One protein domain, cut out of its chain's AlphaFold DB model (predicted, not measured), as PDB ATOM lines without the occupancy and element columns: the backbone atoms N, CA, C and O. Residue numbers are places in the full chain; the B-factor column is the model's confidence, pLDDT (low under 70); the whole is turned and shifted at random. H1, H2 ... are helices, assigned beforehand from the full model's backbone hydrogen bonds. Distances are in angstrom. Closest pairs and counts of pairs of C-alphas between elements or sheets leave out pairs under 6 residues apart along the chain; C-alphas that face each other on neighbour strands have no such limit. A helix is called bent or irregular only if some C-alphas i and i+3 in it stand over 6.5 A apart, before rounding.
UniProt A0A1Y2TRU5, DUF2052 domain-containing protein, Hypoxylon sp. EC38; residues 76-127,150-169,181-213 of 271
ATOM      1  N   ALA A  76     -23.277   5.520  31.954       88.38
ATOM      2  CA  ALA A  76     -23.676   4.222  31.423       88.38
ATOM      3  C   ALA A  76     -23.676   4.212  29.886       88.38
ATOM      4  O   ALA A  76     -23.281   3.224  29.280       88.38
ATOM      5  N   ASP A  77     -24.120   5.313  29.272       86.94
ATOM      6  CA  ASP A  77     -23.957   5.576  27.842       86.94
ATOM      7  C   ASP A  77     -24.051   7.099  27.587       86.94
ATOM      8  O   ASP A  77     -25.155   7.656  27.490       86.94
ATOM      9  N   PRO A  78     -22.902   7.797  27.474       88.19
ATOM     10  CA  PRO A  78     -22.870   9.253  27.326       88.19
ATOM     11  C   PRO A  78     -23.508   9.773  26.032       88.19
ATOM     12  O   PRO A  78     -23.957  10.922  25.986       88.19
ATOM     13  N   LEU A  79     -23.526   8.970  24.962       86.44
ATOM     14  CA  LEU A  79     -24.112   9.365  23.677       86.44
ATOM     15  C   LEU A  79     -25.629   9.217  23.712       86.44
ATOM     16  O   LEU A  79     -26.351  10.120  23.279       86.44
ATOM     17  N   LEU A  80     -26.109   8.110  24.276       86.31
ATOM     18  CA  LEU A  80     -27.527   7.868  24.487       86.31
ATOM     19  C   LEU A  80     -28.133   8.920  25.421       86.31
ATOM     20  O   LEU A  80     -29.187   9.481  25.113       86.31
ATOM     21  N   TYR A  81     -27.444   9.254  26.516       89.88
ATOM     22  CA  TYR A  81     -27.877  10.308  27.432       89.88
ATOM     23  C   TYR A  81     -27.955  11.679  26.739       89.88
ATOM     24  O   TYR A  81     -28.939  12.409  26.910       89.88
ATOM     25  N   ASP A  82     -26.963  12.028  25.908       88.81
ATOM     26  CA  ASP A  82     -26.962  13.289  25.154       88.81
ATOM     27  C   ASP A  82     -28.181  13.380  24.212       88.81
ATOM     28  O   ASP A  82     -28.895  14.390  24.171       88.81
ATOM     29  N   ALA A  83     -28.471  12.281  23.509       87.69
ATOM     30  CA  ALA A  83     -29.560  12.196  22.544       87.69
ATOM     31  C   ALA A  83     -30.960  12.090  23.162       87.69
ATOM     32  O   ALA A  83     -31.914  12.582  22.559       87.69
ATOM     33  N   LEU A  84     -31.117  11.458  24.326       88.88
ATOM     34  CA  LEU A  84     -32.426  11.270  24.958       88.88
ATOM     35  C   LEU A  84     -32.768  12.371  25.959       88.88
ATOM     36  O   LEU A  84     -33.897  12.860  25.971       88.88
ATOM     37  N   ILE A  85     -31.802  12.776  26.783       91.31
ATOM     38  CA  ILE A  85     -32.029  13.685  27.909       91.31
ATOM     39  C   ILE A  85     -31.491  15.069  27.588       91.31
ATOM     40  O   ILE A  85     -32.240  16.053  27.592       91.31
ATOM     41  N   ARG A  86     -30.191  15.156  27.282       89.75
ATOM     42  CA  ARG A  86     -29.496  16.441  27.210       89.75
ATOM     43  C   ARG A  86     -30.099  17.340  26.148       89.75
ATOM     44  O   ARG A  86     -30.230  18.524  26.414       89.75
ATOM     45  N   ARG A  87     -30.541  16.840  24.993       87.69
ATOM     46  CA  ARG A  87     -31.190  17.665  23.947       87.69
ATOM     47  C   ARG A  87     -32.404  18.489  24.412       87.69
ATOM     48  O   ARG A  87     -32.675  19.524  23.811       87.69
ATOM     49  N   PHE A  88     -33.122  18.052  25.450       89.62
ATOM     50  CA  PHE A  88     -34.311  18.740  25.979       89.62
ATOM     51  C   PHE A  88     -34.026  19.574  27.227       89.62
ATOM     52  O   PHE A  88     -34.931  20.229  27.744       89.62
ATOM     53  N   GLN A  89     -32.794  19.542  27.731       90.44
ATOM     54  CA  GLN A  89     -32.403  20.379  28.853       90.44
ATOM     55  C   GLN A  89     -32.207  21.826  28.396       90.44
ATOM     56  O   GLN A  89     -31.666  22.091  27.313       90.44
ATOM     57  N   SER A  90     -32.593  22.781  29.235       91.69
ATOM     58  CA  SER A  90     -32.246  24.189  29.034       91.69
ATOM     59  C   SER A  90     -30.771  24.451  29.395       91.69
ATOM     60  O   SER A  90     -30.130  23.631  30.063       91.69
ATOM     61  N   PRO A  91     -30.168  25.567  28.946       90.62
ATOM     62  CA  PRO A  91     -28.827  25.956  29.389       90.62
ATOM     63  C   PRO A  91     -28.727  26.120  30.913       90.62
ATOM     64  O   PRO A  91     -27.731  25.716  31.504       90.62
ATOM     65  N   GLU A  92     -29.778  26.640  31.552       92.31
ATOM     66  CA  GLU A  92     -29.839  26.826  33.007       92.31
ATOM     67  C   GLU A  92     -29.903  25.491  33.760       92.31
ATOM     68  O   GLU A  92     -29.219  25.313  34.767       92.31
ATOM     69  N   GLU A  93     -30.689  24.531  33.256       91.88
ATOM     70  CA  GLU A  93     -30.753  23.173  33.811       91.88
ATOM     71  C   GLU A  93     -29.380  22.491  33.729       91.88
ATOM     72  O   GLU A  93     -28.916  21.940  34.726       91.88
ATOM     73  N   ARG A  94     -28.688  22.606  32.584       89.56
ATOM     74  CA  ARG A  94     -27.336  22.051  32.403       89.56
ATOM     75  C   ARG A  94     -26.308  22.680  33.328       89.56
ATOM     76  O   ARG A  94     -25.434  21.981  33.827       89.56
ATOM     77  N   GLU A  95     -26.377  23.992  33.544       90.00
ATOM     78  CA  GLU A  95     -25.452  24.659  34.458       90.00
ATOM     79  C   GLU A  95     -25.706  24.222  35.904       90.00
ATOM     80  O   GLU A  95     -24.759  23.950  36.638       90.00
ATOM     81  N   LYS A  96     -26.977  24.099  36.313       90.94
ATOM     82  CA  LYS A  96     -27.331  23.585  37.641       90.94
ATOM     83  C   LYS A  96     -26.818  22.158  37.835       90.94
ATOM     84  O   LYS A  96     -26.168  21.892  38.840       90.94
ATOM     85  N   GLU A  97     -27.064  21.287  36.867       87.31
ATOM     86  CA  GLU A  97     -26.609  19.899  36.892       87.31
ATOM     87  C   GLU A  97     -25.077  19.804  36.888       87.31
ATOM     88  O   GLU A  97     -24.498  19.058  37.670       87.31
ATOM     89  N   GLY A  98     -24.395  20.609  36.070       89.19
ATOM     90  CA  GLY A  98     -22.933  20.680  36.057       89.19
ATOM     91  C   GLY A  98     -22.351  21.184  37.381       89.19
ATOM     92  O   GLY A  98     -21.317  20.688  37.827       89.19
ATOM     93  N   ARG A  99     -23.028  22.129  38.050       91.00
ATOM     94  CA  ARG A  99     -22.654  22.584  39.400       91.00
ATOM     95  C   ARG A  99     -22.877  21.502  40.458       91.00
ATOM     96  O   ARG A  99     -22.062  21.399  41.366       91.00
ATOM     97  N   GLU A 100     -23.943  20.713  40.339       91.75
ATOM     98  CA  GLU A 100     -24.258  19.603  41.248       91.75
ATOM     99  C   GLU A 100     -23.269  18.437  41.101       91.75
ATOM    100  O   GLU A 100     -22.755  17.943  42.100       91.75
ATOM    101  N   LYS A 101     -22.925  18.067  39.863       88.56
ATOM    102  CA  LYS A 101     -21.925  17.031  39.543       88.56
ATOM    103  C   LYS A 101     -20.496  17.437  39.906       88.56
ATOM    104  O   LYS A 101     -19.652  16.596  40.208       88.56
ATOM    105  N   GLY A 102     -20.203  18.733  39.839       91.69
ATOM    106  CA  GLY A 102     -18.859  19.264  40.013       91.69
ATOM    107  C   GLY A 102     -17.963  19.074  38.782       91.69
ATOM    108  O   GLY A 102     -18.238  18.303  37.863       91.69
ATOM    109  N   TYR A 103     -16.852  19.812  38.764       88.12
ATOM    110  CA  TYR A 103     -15.986  19.934  37.585       88.12
ATOM    111  C   TYR A 103     -15.345  18.608  37.145       88.12
ATOM    112  O   TYR A 103     -15.266  18.340  35.951       88.12
ATOM    113  N   SER A 104     -14.932  17.760  38.094       90.88
ATOM    114  CA  SER A 104     -14.299  16.467  37.786       90.88
ATOM    115  C   SER A 104     -15.222  15.557  36.977       90.88
ATOM    116  O   SER A 104     -14.801  14.986  35.978       90.88
ATOM    117  N   ARG A 105     -16.493  15.462  37.378       88.19
ATOM    118  CA  ARG A 105     -17.467  14.599  36.708       88.19
ATOM    119  C   ARG A 105     -17.886  15.153  35.352       88.19
ATOM    120  O   ARG A 105     -18.027  14.398  34.400       88.19
ATOM    121  N   VAL A 106     -18.031  16.476  35.238       89.19
ATOM    122  CA  VAL A 106     -18.283  17.127  33.941       89.19
ATOM    123  C   VAL A 106     -17.156  16.822  32.949       89.19
ATOM    124  O   VAL A 106     -17.434  16.493  31.799       89.19
ATOM    125  N   LEU A 107     -15.897  16.871  33.397       89.50
ATOM    126  CA  LEU A 107     -14.752  16.517  32.557       89.50
ATOM    127  C   LEU A 107     -14.744  15.043  32.145       89.50
ATOM    128  O   LEU A 107     -14.458  14.751  30.988       89.50
ATOM    129  N   GLU A 108     -15.050  14.129  33.065       89.44
ATOM    130  CA  GLU A 108     -15.120  12.690  32.787       89.44
ATOM    131  C   GLU A 108     -16.173  12.375  31.717       89.44
ATOM    132  O   GLU A 108     -15.886  11.712  30.722       89.44
ATOM    133  N   VAL A 109     -17.372  12.943  31.869       88.19
ATOM    134  CA  VAL A 109     -18.454  12.843  30.885       88.19
ATOM    135  C   VAL A 109     -18.021  13.396  29.523       88.19
ATOM    136  O   VAL A 109     -18.265  12.769  28.491       88.19
ATOM    137  N   ASP A 110     -17.412  14.585  29.489       87.56
ATOM    138  CA  ASP A 110     -17.004  15.226  28.236       87.56
ATOM    139  C   ASP A 110     -15.874  14.451  27.537       87.56
ATOM    140  O   ASP A 110     -15.888  14.344  26.305       87.56
ATOM    141  N   LEU A 111     -14.950  13.861  28.306       91.31
ATOM    142  CA  LEU A 111     -13.906  12.969  27.806       91.31
ATOM    143  C   LEU A 111     -14.519  11.717  27.174       91.31
ATOM    144  O   LEU A 111     -14.296  11.472  25.988       91.31
ATOM    145  N   LEU A 112     -15.365  10.991  27.912       85.94
ATOM    146  CA  LEU A 112     -16.010   9.767  27.428       85.94
ATOM    147  C   LEU A 112     -16.900  10.031  26.208       85.94
ATOM    148  O   LEU A 112     -16.904   9.259  25.250       85.94
ATOM    149  N   ARG A 113     -17.610  11.166  26.175       86.38
ATOM    150  CA  ARG A 113     -18.395  11.579  25.001       86.38
ATOM    151  C   ARG A 113     -17.497  11.859  23.794       86.38
ATOM    152  O   ARG A 113     -17.871  11.536  22.665       86.38
ATOM    153  N   GLY A 114     -16.347  12.496  24.011       84.56
ATOM    154  CA  GLY A 114     -15.353  12.755  22.970       84.56
ATOM    155  C   GLY A 114     -14.776  11.462  22.398       84.56
ATOM    156  O   GLY A 114     -14.745  11.292  21.178       84.56
ATOM    157  N   GLU A 115     -14.394  10.531  23.270       85.19
ATOM    158  CA  GLU A 115     -13.856   9.218  22.908       85.19
ATOM    159  C   GLU A 115     -14.881   8.370  22.149       85.19
ATOM    160  O   GLU A 115     -14.575   7.859  21.071       85.19
ATOM    161  N   ALA A 116     -16.129   8.308  22.624       80.00
ATOM    162  CA  ALA A 116     -17.199   7.570  21.955       80.00
ATOM    163  C   ALA A 116     -17.508   8.130  20.552       80.00
ATOM    164  O   ALA A 116     -17.681   7.373  19.594       80.00
ATOM    165  N   LYS A 117     -17.509   9.463  20.388       81.31
ATOM    166  CA  LYS A 117     -17.663  10.100  19.066       81.31
ATOM    167  C   LYS A 117     -16.508   9.756  18.127       81.31
ATOM    168  O   LYS A 117     -16.745   9.501  16.946       81.31
ATOM    169  N   LEU A 118     -15.272   9.742  18.627       81.38
ATOM    170  CA  LEU A 118     -14.105   9.351  17.837       81.38
ATOM    171  C   LEU A 118     -14.182   7.880  17.419       81.38
ATOM    172  O   LEU A 118     -13.985   7.601  16.240       81.38
ATOM    173  N   ALA A 119     -14.547   6.977  18.331       78.81
ATOM    174  CA  ALA A 119     -14.722   5.556  18.038       78.81
ATOM    175  C   ALA A 119     -15.767   5.319  16.929       78.81
ATOM    176  O   ALA A 119     -15.535   4.560  15.985       78.81
ATOM    177  N   GLN A 120     -16.895   6.034  16.969       73.50
ATOM    178  CA  GLN A 120     -17.903   5.964  15.908       73.50
ATOM    179  C   GLN A 120     -17.378   6.483  14.564       73.50
ATOM    180  O   GLN A 120     -17.622   5.866  13.524       73.50
ATOM    181  N   LEU A 121     -16.627   7.591  14.562       76.38
ATOM    182  CA  LEU A 121     -16.003   8.118  13.348       76.38
ATOM    183  C   LEU A 121     -14.985   7.129  12.767       76.38
ATOM    184  O   LEU A 121     -15.021   6.875  11.561       76.38
ATOM    185  N   THR A 122     -14.137   6.522  13.601       78.12
ATOM    186  CA  THR A 122     -13.159   5.518  13.158       78.12
ATOM    187  C   THR A 122     -13.844   4.281  12.590       78.12
ATOM    188  O   THR A 122     -13.486   3.840  11.497       78.12
ATOM    189  N   SER A 123     -14.888   3.775  13.253       73.56
ATOM    190  CA  SER A 123     -15.684   2.646  12.757       73.56
ATOM    191  C   SER A 123     -16.389   2.987  11.442       73.56
ATOM    192  O   SER A 123     -16.410   2.170  10.521       73.56
ATOM    193  N   SER A 124     -16.906   4.213  11.295       70.31
ATOM    194  CA  SER A 124     -17.531   4.671  10.046       70.31
ATOM    195  C   SER A 124     -16.538   4.758   8.882       70.31
ATOM    196  O   SER A 124     -16.872   4.379   7.758       70.31
ATOM    197  N   LEU A 125     -15.303   5.197   9.151       72.75
ATOM    198  CA  LEU A 125     -14.237   5.266   8.157       72.75
ATOM    199  C   LEU A 125     -13.790   3.858   7.746       72.75
ATOM    200  O   LEU A 125     -13.674   3.582   6.556       72.75
ATOM    201  N   SER A 126     -13.637   2.949   8.714       69.62
ATOM    202  CA  SER A 126     -13.324   1.539   8.459       69.62
ATOM    203  C   SER A 126     -14.413   0.845   7.636       69.62
ATOM    204  O   SER A 126     -14.100   0.094   6.714       69.62
ATOM    205  N   ALA A 127     -15.692   1.118   7.915       62.62
ATOM    206  CA  ALA A 127     -16.816   0.568   7.157       62.62
ATOM    207  C   ALA A 127     -16.878   1.108   5.715       62.62
ATOM    208  O   ALA A 127     -17.230   0.372   4.796       62.62
ATOM    209  N   ALA A 150     -23.732   0.842  24.323       67.50
ATOM    210  CA  ALA A 150     -24.953   0.033  24.313       67.50
ATOM    211  C   ALA A 150     -25.254  -0.583  22.926       67.50
ATOM    212  O   ALA A 150     -25.883  -1.633  22.824       67.50
ATOM    213  N   SER A 151     -24.742   0.017  21.846       60.44
ATOM    214  CA  SER A 151     -24.813  -0.498  20.472       60.44
ATOM    215  C   SER A 151     -24.050  -1.810  20.229       60.44
ATOM    216  O   SER A 151     -24.302  -2.486  19.232       60.44
ATOM    217  N   GLU A 152     -23.107  -2.174  21.096       65.19
ATOM    218  CA  GLU A 152     -22.299  -3.405  21.008       65.19
ATOM    219  C   GLU A 152     -22.713  -4.460  22.041       65.19
ATOM    220  O   GLU A 152     -22.076  -5.505  22.198       65.19
ATOM    221  N   ASP A 153     -23.809  -4.200  22.743       73.88
ATOM    222  CA  ASP A 153     -24.319  -5.068  23.782       73.88
ATOM    223  C   ASP A 153     -24.843  -6.412  23.206       73.88
ATOM    224  O   ASP A 153     -25.373  -6.500  22.090       73.88
ATOM    225  N   THR A 154     -24.671  -7.498  23.970       69.19
ATOM    226  CA  THR A 154     -25.120  -8.854  23.610       69.19
ATOM    227  C   THR A 154     -26.638  -9.045  23.676       69.19
ATOM    228  O   THR A 154     -27.169  -9.948  23.027       69.19
ATOM    229  N   ASP A 155     -27.349  -8.219  24.442       74.00
ATOM    230  CA  ASP A 155     -28.808  -8.222  24.522       74.00
ATOM    231  C   ASP A 155     -29.358  -7.411  23.352       74.00
ATOM    232  O   ASP A 155     -29.099  -6.216  23.210       74.00
ATOM    233  N   ALA A 156     -30.123  -8.095  22.500       69.00
ATOM    234  CA  ALA A 156     -30.670  -7.511  21.284       69.00
ATOM    235  C   ALA A 156     -31.482  -6.244  21.568       69.00
ATOM    236  O   ALA A 156     -31.391  -5.309  20.786       69.00
ATOM    237  N   PHE A 157     -32.194  -6.193  22.699       64.94
ATOM    238  CA  PHE A 157     -33.028  -5.060  23.081       64.94
ATOM    239  C   PHE A 157     -32.194  -3.830  23.470       64.94
ATOM    240  O   PHE A 157     -32.484  -2.738  22.992       64.94
ATOM    241  N   ILE A 158     -31.122  -3.989  24.259       71.31
ATOM    242  CA  ILE A 158     -30.192  -2.877  24.553       71.31
ATOM    243  C   ILE A 158     -29.559  -2.338  23.263       71.31
ATOM    244  O   ILE A 158     -29.526  -1.126  23.044       71.31
ATOM    245  N   ARG A 159     -29.129  -3.240  22.374       71.19
ATOM    246  CA  ARG A 159     -28.547  -2.879  21.077       71.19
ATOM    247  C   ARG A 159     -29.539  -2.168  20.152       71.19
ATOM    248  O   ARG A 159     -29.181  -1.212  19.471       71.19
ATOM    249  N   GLU A 160     -30.772  -2.652  20.091       63.53
ATOM    250  CA  GLU A 160     -31.873  -2.121  19.279       63.53
ATOM    251  C   GLU A 160     -32.297  -0.724  19.744       63.53
ATOM    252  O   GLU A 160     -32.382   0.190  18.919       63.53
ATOM    253  N   TYR A 161     -32.400  -0.514  21.059       63.16
ATOM    254  CA  TYR A 161     -32.640   0.806  21.643       63.16
ATOM    255  C   TYR A 161     -31.516   1.791  21.337       63.16
ATOM    256  O   TYR A 161     -31.794   2.919  20.929       63.16
ATOM    257  N   ALA A 162     -30.254   1.374  21.470       58.44
ATOM    258  CA  ALA A 162     -29.113   2.208  21.102       58.44
ATOM    259  C   ALA A 162     -29.118   2.565  19.605       58.44
ATOM    260  O   ALA A 162     -28.763   3.677  19.235       58.44
ATOM    261  N   ASN A 163     -29.594   1.665  18.743       57.97
ATOM    262  CA  ASN A 163     -29.609   1.857  17.292       57.97
ATOM    263  C   ASN A 163     -30.899   2.495  16.746       57.97
ATOM    264  O   ASN A 163     -30.975   2.772  15.549       57.97
ATOM    265  N   GLY A 164     -31.897   2.752  17.594       52.19
ATOM    266  CA  GLY A 164     -33.076   3.541  17.228       52.19
ATOM    267  C   GLY A 164     -34.180   2.822  16.508       52.19
ATOM    268  O   GLY A 164     -35.048   3.492  15.948       52.19
ATOM    269  N   THR A 165     -34.162   1.499  16.549       50.50
ATOM    270  CA  THR A 165     -35.322   0.706  16.182       50.50
ATOM    271  C   THR A 165     -36.158   0.492  17.442       50.50
ATOM    272  O   THR A 165     -35.659   0.184  18.518       50.50
ATOM    273  N   ASP A 166     -37.438   0.821  17.338       47.06
ATOM    274  CA  ASP A 166     -38.442   0.777  18.400       47.06
ATOM    275  C   ASP A 166     -38.960  -0.649  18.661       47.06
ATOM    276  O   ASP A 166     -40.008  -0.822  19.280       47.06
ATOM    277  N   GLY A 167     -38.260  -1.682  18.176       47.44
ATOM    278  CA  GLY A 167     -38.699  -3.069  18.302       47.44
ATOM    279  C   GLY A 167     -39.892  -3.440  17.417       47.44
ATOM    280  O   GLY A 167     -40.394  -4.557  17.543       47.44
ATOM    281  N   LEU A 168     -40.366  -2.545  16.532       41.72
ATOM    282  CA  LEU A 168     -41.575  -2.748  15.714       41.72
ATOM    283  C   LEU A 168     -41.315  -3.046  14.230       41.72
ATOM    284  O   LEU A 168     -42.259  -3.145  13.446       41.72
ATOM    285  N   GLY A 169     -40.067  -3.316  13.858       37.91
ATOM    286  CA  GLY A 169     -39.729  -3.825  12.535       37.91
ATOM    287  C   GLY A 169     -39.326  -2.754  11.524       37.91
ATOM    288  O   GLY A 169     -39.701  -1.589  11.578       37.91
ATOM    289  N   ILE A 181     -26.415  10.402  13.502       50.75
ATOM    290  CA  ILE A 181     -25.176   9.663  13.733       50.75
ATOM    291  C   ILE A 181     -25.546   8.169  13.755       50.75
ATOM    292  O   ILE A 181     -26.508   7.780  14.421       50.75
ATOM    293  N   LYS A 182     -24.844   7.338  12.972       56.09
ATOM    294  CA  LYS A 182     -25.089   5.885  12.922       56.09
ATOM    295  C   LYS A 182     -24.934   5.292  14.328       56.09
ATOM    296  O   LYS A 182     -23.898   5.502  14.950       56.09
ATOM    297  N   GLY A 183     -25.931   4.529  14.782       54.69
ATOM    298  CA  GLY A 183     -25.903   3.851  16.084       54.69
ATOM    299  C   GLY A 183     -26.390   4.693  17.267       54.69
ATOM    300  O   GLY A 183     -26.013   4.401  18.394       54.69
ATOM    301  N   LEU A 184     -27.177   5.746  17.014       60.88
ATOM    302  CA  LEU A 184     -27.970   6.421  18.044       60.88
ATOM    303  C   LEU A 184     -29.469   6.238  17.798       60.88
ATOM    304  O   LEU A 184     -29.876   6.087  16.637       60.88
ATOM    305  N   PRO A 185     -30.301   6.315  18.859       65.94
ATOM    306  CA  PRO A 185     -31.715   6.099  18.704       65.94
ATOM    307  C   PRO A 185     -32.383   7.136  17.818       65.94
ATOM    308  O   PRO A 185     -31.907   8.272  17.716       65.94
ATOM    309  N   ARG A 186     -33.564   6.797  17.276       75.12
ATOM    310  CA  ARG A 186     -34.471   7.814  16.745       75.12
ATOM    311  C   ARG A 186     -34.601   8.924  17.795       75.12
ATOM    312  O   ARG A 186     -34.949   8.617  18.941       75.12
ATOM    313  N   PRO A 187     -34.381  10.193  17.417       76.31
ATOM    314  CA  PRO A 187     -34.534  11.295  18.342       76.31
ATOM    315  C   PRO A 187     -35.966  11.292  18.924       76.31
ATOM    316  O   PRO A 187     -36.914  11.327  18.139       76.31
ATOM    317  N   PRO A 188     -36.154  11.280  20.258       84.19
ATOM    318  CA  PRO A 188     -37.478  11.399  20.883       84.19
ATOM    319  C   PRO A 188     -38.214  12.679  20.452       84.19
ATOM    320  O   PRO A 188     -37.587  13.688  20.107       84.19
ATOM    321  N   GLU A 189     -39.539  12.663  20.465       83.81
ATOM    322  CA  GLU A 189     -40.369  13.825  20.138       83.81
ATOM    323  C   GLU A 189     -40.547  14.740  21.349       83.81
ATOM    324  O   GLU A 189     -40.551  15.964  21.202       83.81
ATOM    325  N   THR A 190     -40.616  14.159  22.549       90.88
ATOM    326  CA  THR A 190     -40.863  14.880  23.804       90.88
ATOM    327  C   THR A 190     -39.795  14.606  24.863       90.88
ATOM    328  O   THR A 190     -39.058  13.616  24.807       90.88
ATOM    329  N   LYS A 191     -39.705  15.506  25.855       91.25
ATOM    330  CA  LYS A 191     -38.801  15.363  27.011       91.25
ATOM    331  C   LYS A 191     -39.175  14.135  27.841       91.25
ATOM    332  O   LYS A 191     -38.296  13.450  28.357       91.25
ATOM    333  N   GLU A 192     -40.469  13.872  27.956       92.44
ATOM    334  CA  GLU A 192     -41.057  12.749  28.678       92.44
ATOM    335  C   GLU A 192     -40.682  11.428  28.006       92.44
ATOM    336  O   GLU A 192     -40.128  10.558  28.668       92.44
ATOM    337  N   GLU A 193     -40.850  11.326  26.686       88.75
ATOM    338  CA  GLU A 193     -40.464  10.137  25.918       88.75
ATOM    339  C   GLU A 193     -38.955   9.866  26.020       88.75
ATOM    340  O   GLU A 193     -38.531   8.729  26.225       88.75
ATOM    341  N   GLY A 194     -38.121  10.908  25.920       89.94
ATOM    342  CA  GLY A 194     -36.675  10.773  26.112       89.94
ATOM    343  C   GLY A 194     -36.318  10.224  27.495       89.94
ATOM    344  O   GLY A 194     -35.466   9.343  27.614       89.94
ATOM    345  N   ARG A 195     -37.009  10.694  28.542       92.00
ATOM    346  CA  ARG A 195     -36.842  10.195  29.915       92.00
ATOM    347  C   ARG A 195     -37.316   8.759  30.084       92.00
ATOM    348  O   ARG A 195     -36.600   7.982  30.704       92.00
ATOM    349  N   GLU A 196     -38.470   8.397  29.538       91.12
ATOM    350  CA  GLU A 196     -38.991   7.027  29.610       91.12
ATOM    351  C   GLU A 196     -38.038   6.034  28.947       91.12
ATOM    352  O   GLU A 196     -37.654   5.046  29.571       91.12
ATOM    353  N   ARG A 197     -37.559   6.348  27.736       88.69
ATOM    354  CA  ARG A 197     -36.582   5.517  27.015       88.69
ATOM    355  C   ARG A 197     -35.274   5.366  27.791       88.69
ATOM    356  O   ARG A 197     -34.695   4.283  27.831       88.69
ATOM    357  N   TRP A 198     -34.809   6.439  28.430       91.62
ATOM    358  CA  TRP A 198     -33.615   6.401  29.272       91.62
ATOM    359  C   TRP A 198     -33.812   5.533  30.524       91.62
ATOM    360  O   TRP A 198     -32.963   4.705  30.851       91.62
ATOM    361  N   ILE A 199     -34.954   5.669  31.202       93.06
ATOM    362  CA  ILE A 199     -35.315   4.853  32.371       93.06
ATOM    363  C   ILE A 199     -35.426   3.377  31.988       93.06
ATOM    364  O   ILE A 199     -34.966   2.511  32.732       93.06
ATOM    365  N   GLU A 200     -36.014   3.071  30.837       90.69
ATOM    366  CA  GLU A 200     -36.139   1.707  30.334       90.69
ATOM    367  C   GLU A 200     -34.775   1.087  30.013       90.69
ATOM    368  O   GLU A 200     -34.504  -0.045  30.430       90.69
ATOM    369  N   PHE A 201     -33.885   1.851  29.371       91.06
ATOM    370  CA  PHE A 201     -32.490   1.462  29.174       91.06
ATOM    371  C   PHE A 201     -31.811   1.135  30.513       91.06
ATOM    372  O   PHE A 201     -31.286   0.032  30.682       91.06
ATOM    373  N   LEU A 202     -31.885   2.038  31.498       92.94
ATOM    374  CA  LEU A 202     -31.285   1.821  32.819       92.94
ATOM    375  C   LEU A 202     -31.894   0.624  33.548       92.94
ATOM    376  O   LEU A 202     -31.164  -0.155  34.162       92.94
ATOM    377  N   ARG A 203     -33.215   0.440  33.460       93.25
ATOM    378  CA  ARG A 203     -33.930  -0.701  34.041       93.25
ATOM    379  C   ARG A 203     -33.423  -2.008  33.445       93.25
ATOM    380  O   ARG A 203     -33.103  -2.936  34.183       93.25
ATOM    381  N   ARG A 204     -33.344  -2.097  32.117       90.44
ATOM    382  CA  ARG A 204     -32.880  -3.303  31.424       90.44
ATOM    383  C   ARG A 204     -31.405  -3.576  31.728       90.44
ATOM    384  O   ARG A 204     -31.075  -4.714  32.064       90.44
ATOM    385  N   ARG A 205     -30.554  -2.541  31.704       91.81
ATOM    386  CA  ARG A 205     -29.135  -2.611  32.100       91.81
ATOM    387  C   ARG A 205     -28.989  -3.174  33.514       91.81
ATOM    388  O   ARG A 205     -28.243  -4.129  33.721       91.81
ATOM    389  N   PHE A 206     -29.765  -2.649  34.459       94.19
ATOM    390  CA  PHE A 206     -29.728  -3.079  35.851       94.19
ATOM    391  C   PHE A 206     -30.171  -4.536  36.022       94.19
ATOM    392  O   PHE A 206     -29.461  -5.335  36.624       94.19
ATOM    393  N   VAL A 207     -31.316  -4.915  35.448       92.69
ATOM    394  CA  VAL A 207     -31.865  -6.277  35.564       92.69
ATOM    395  C   VAL A 207     -30.912  -7.320  34.977       92.69
ATOM    396  O   VAL A 207     -30.755  -8.404  35.544       92.69
ATOM    397  N   LEU A 208     -30.227  -6.992  33.879       89.88
ATOM    398  CA  LEU A 208     -29.239  -7.876  33.256       89.88
ATOM    399  C   LEU A 208     -27.900  -7.933  34.001       89.88
ATOM    400  O   LEU A 208     -27.109  -8.830  33.722       89.88
ATOM    401  N   GLY A 209     -27.661  -7.065  34.987       91.31
ATOM    402  CA  GLY A 209     -26.435  -7.093  35.790       91.31
ATOM    403  C   GLY A 209     -25.287  -6.313  35.172       91.31
ATOM    404  O   GLY A 209     -24.140  -6.709  35.329       91.31
ATOM    405  N   ARG A 210     -25.605  -5.280  34.391       88.75
ATOM    406  CA  ARG A 210     -24.641  -4.501  33.601       88.75
ATOM    407  C   ARG A 210     -24.364  -3.123  34.183       88.75
ATOM    408  O   ARG A 210     -23.790  -2.272  33.510       88.75
ATOM    409  N   ASP A 211     -24.838  -2.876  35.397       91.50
ATOM    410  CA  ASP A 211     -24.395  -1.730  36.170       91.50
ATOM    411  C   ASP A 211     -23.145  -2.100  36.964       91.50
ATOM    412  O   ASP A 211     -23.236  -2.656  38.054       91.50
ATOM    413  N   GLU A 212     -21.977  -1.849  36.381       87.38
ATOM    414  CA  GLU A 212     -20.685  -2.216  36.976       87.38
ATOM    415  C   GLU A 212     -20.405  -1.478  38.294       87.38
ATOM    416  O   GLU A 212     -19.684  -1.997  39.144       87.38
ATOM    417  N   ASP A 213     -21.031  -0.316  38.496       89.25
ATOM    418  CA  ASP A 213     -20.893   0.491  39.710       89.25
ATOM    419  C   ASP A 213     -21.803   0.007  40.855       89.25
ATOM    420  O   ASP A 213     -21.681   0.470  41.993       89.25
TER     421      ASP A 213
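What this domain is: This is residues 76 to 127, 150 to 169 and 181 to 213 of the 271 residues of the protein "DUF2052 domain-containing protein" of Hypoxylon sp. EC38 (UniProt A0A1Y2TRU5). The short helix H1 sits in the middle between two longer helical pieces, the arm H2b on one side and H4 on the other, while H3 packs on H4. H2 is sharply bent, its arms H2a and H2b making a corner whose residues 99 to 105 stick out. The 105 printed residues include four named helices, H1 to H4 in chain order, and no named strand; the class is all helix. The whole is compact, with a radius of gyration of the C-alphas of 14.3 A and spans of 40 by 33 by 29 A.

Where its parts are: H1, residues 78 to 84, begins at C-alpha (-22.870, 9.253, 27.326) and measures 10.0 A. H2, residues 91 to 127, was assigned as one helix by its hydrogen bonds but is bent, with C-alphas 100 and 103 9.1 A apart. Its arms are H2a, residues 91 to 100, 14.2 A, and H2b, residues 103 to 127, 36.1 A. H3 is residues 156 to 163, 10.2 A. H4, residues 191 to 208, 25.9 A, ends at C-alpha (-29.239, -7.876, 33.256).

How they stand to each other: H1 touches H2b, about perpendicular at 88 degrees, closest at the C-alphas of Pro 78 and Arg 113, 5.6 A. H1 touches H4 at a steep tilt of 43 degrees, opposite ways, closest at the C-alphas of Leu 84 and Gly 194, 4.4 A. H3 touches H4 with the closest C-alphas, Ile 158 and Phe 201, 6.7 A apart, at a shallow tilt of 34 degrees, only just short of steep. H2a and H2b stand at a steep tilt of 64 degrees. H2b and H4 are apart. Every O i to N i+4 pair is within hydrogen-bond range in H1, H2a, H2b, H3 and H4.

The domain as a whole: The farthest C-alphas, Tyr 103 and Gly 169, are 41.9 A apart. Residues 128 to 149 and 170 to 180 are cut out, with C-alpha gaps of 19.0 A and 19.9 A. The link from H1 to H2 is short. Mean pLDDT of the printed part is 80.6; 23 residues are under 70, among them 160 to 169 and 181 to 185.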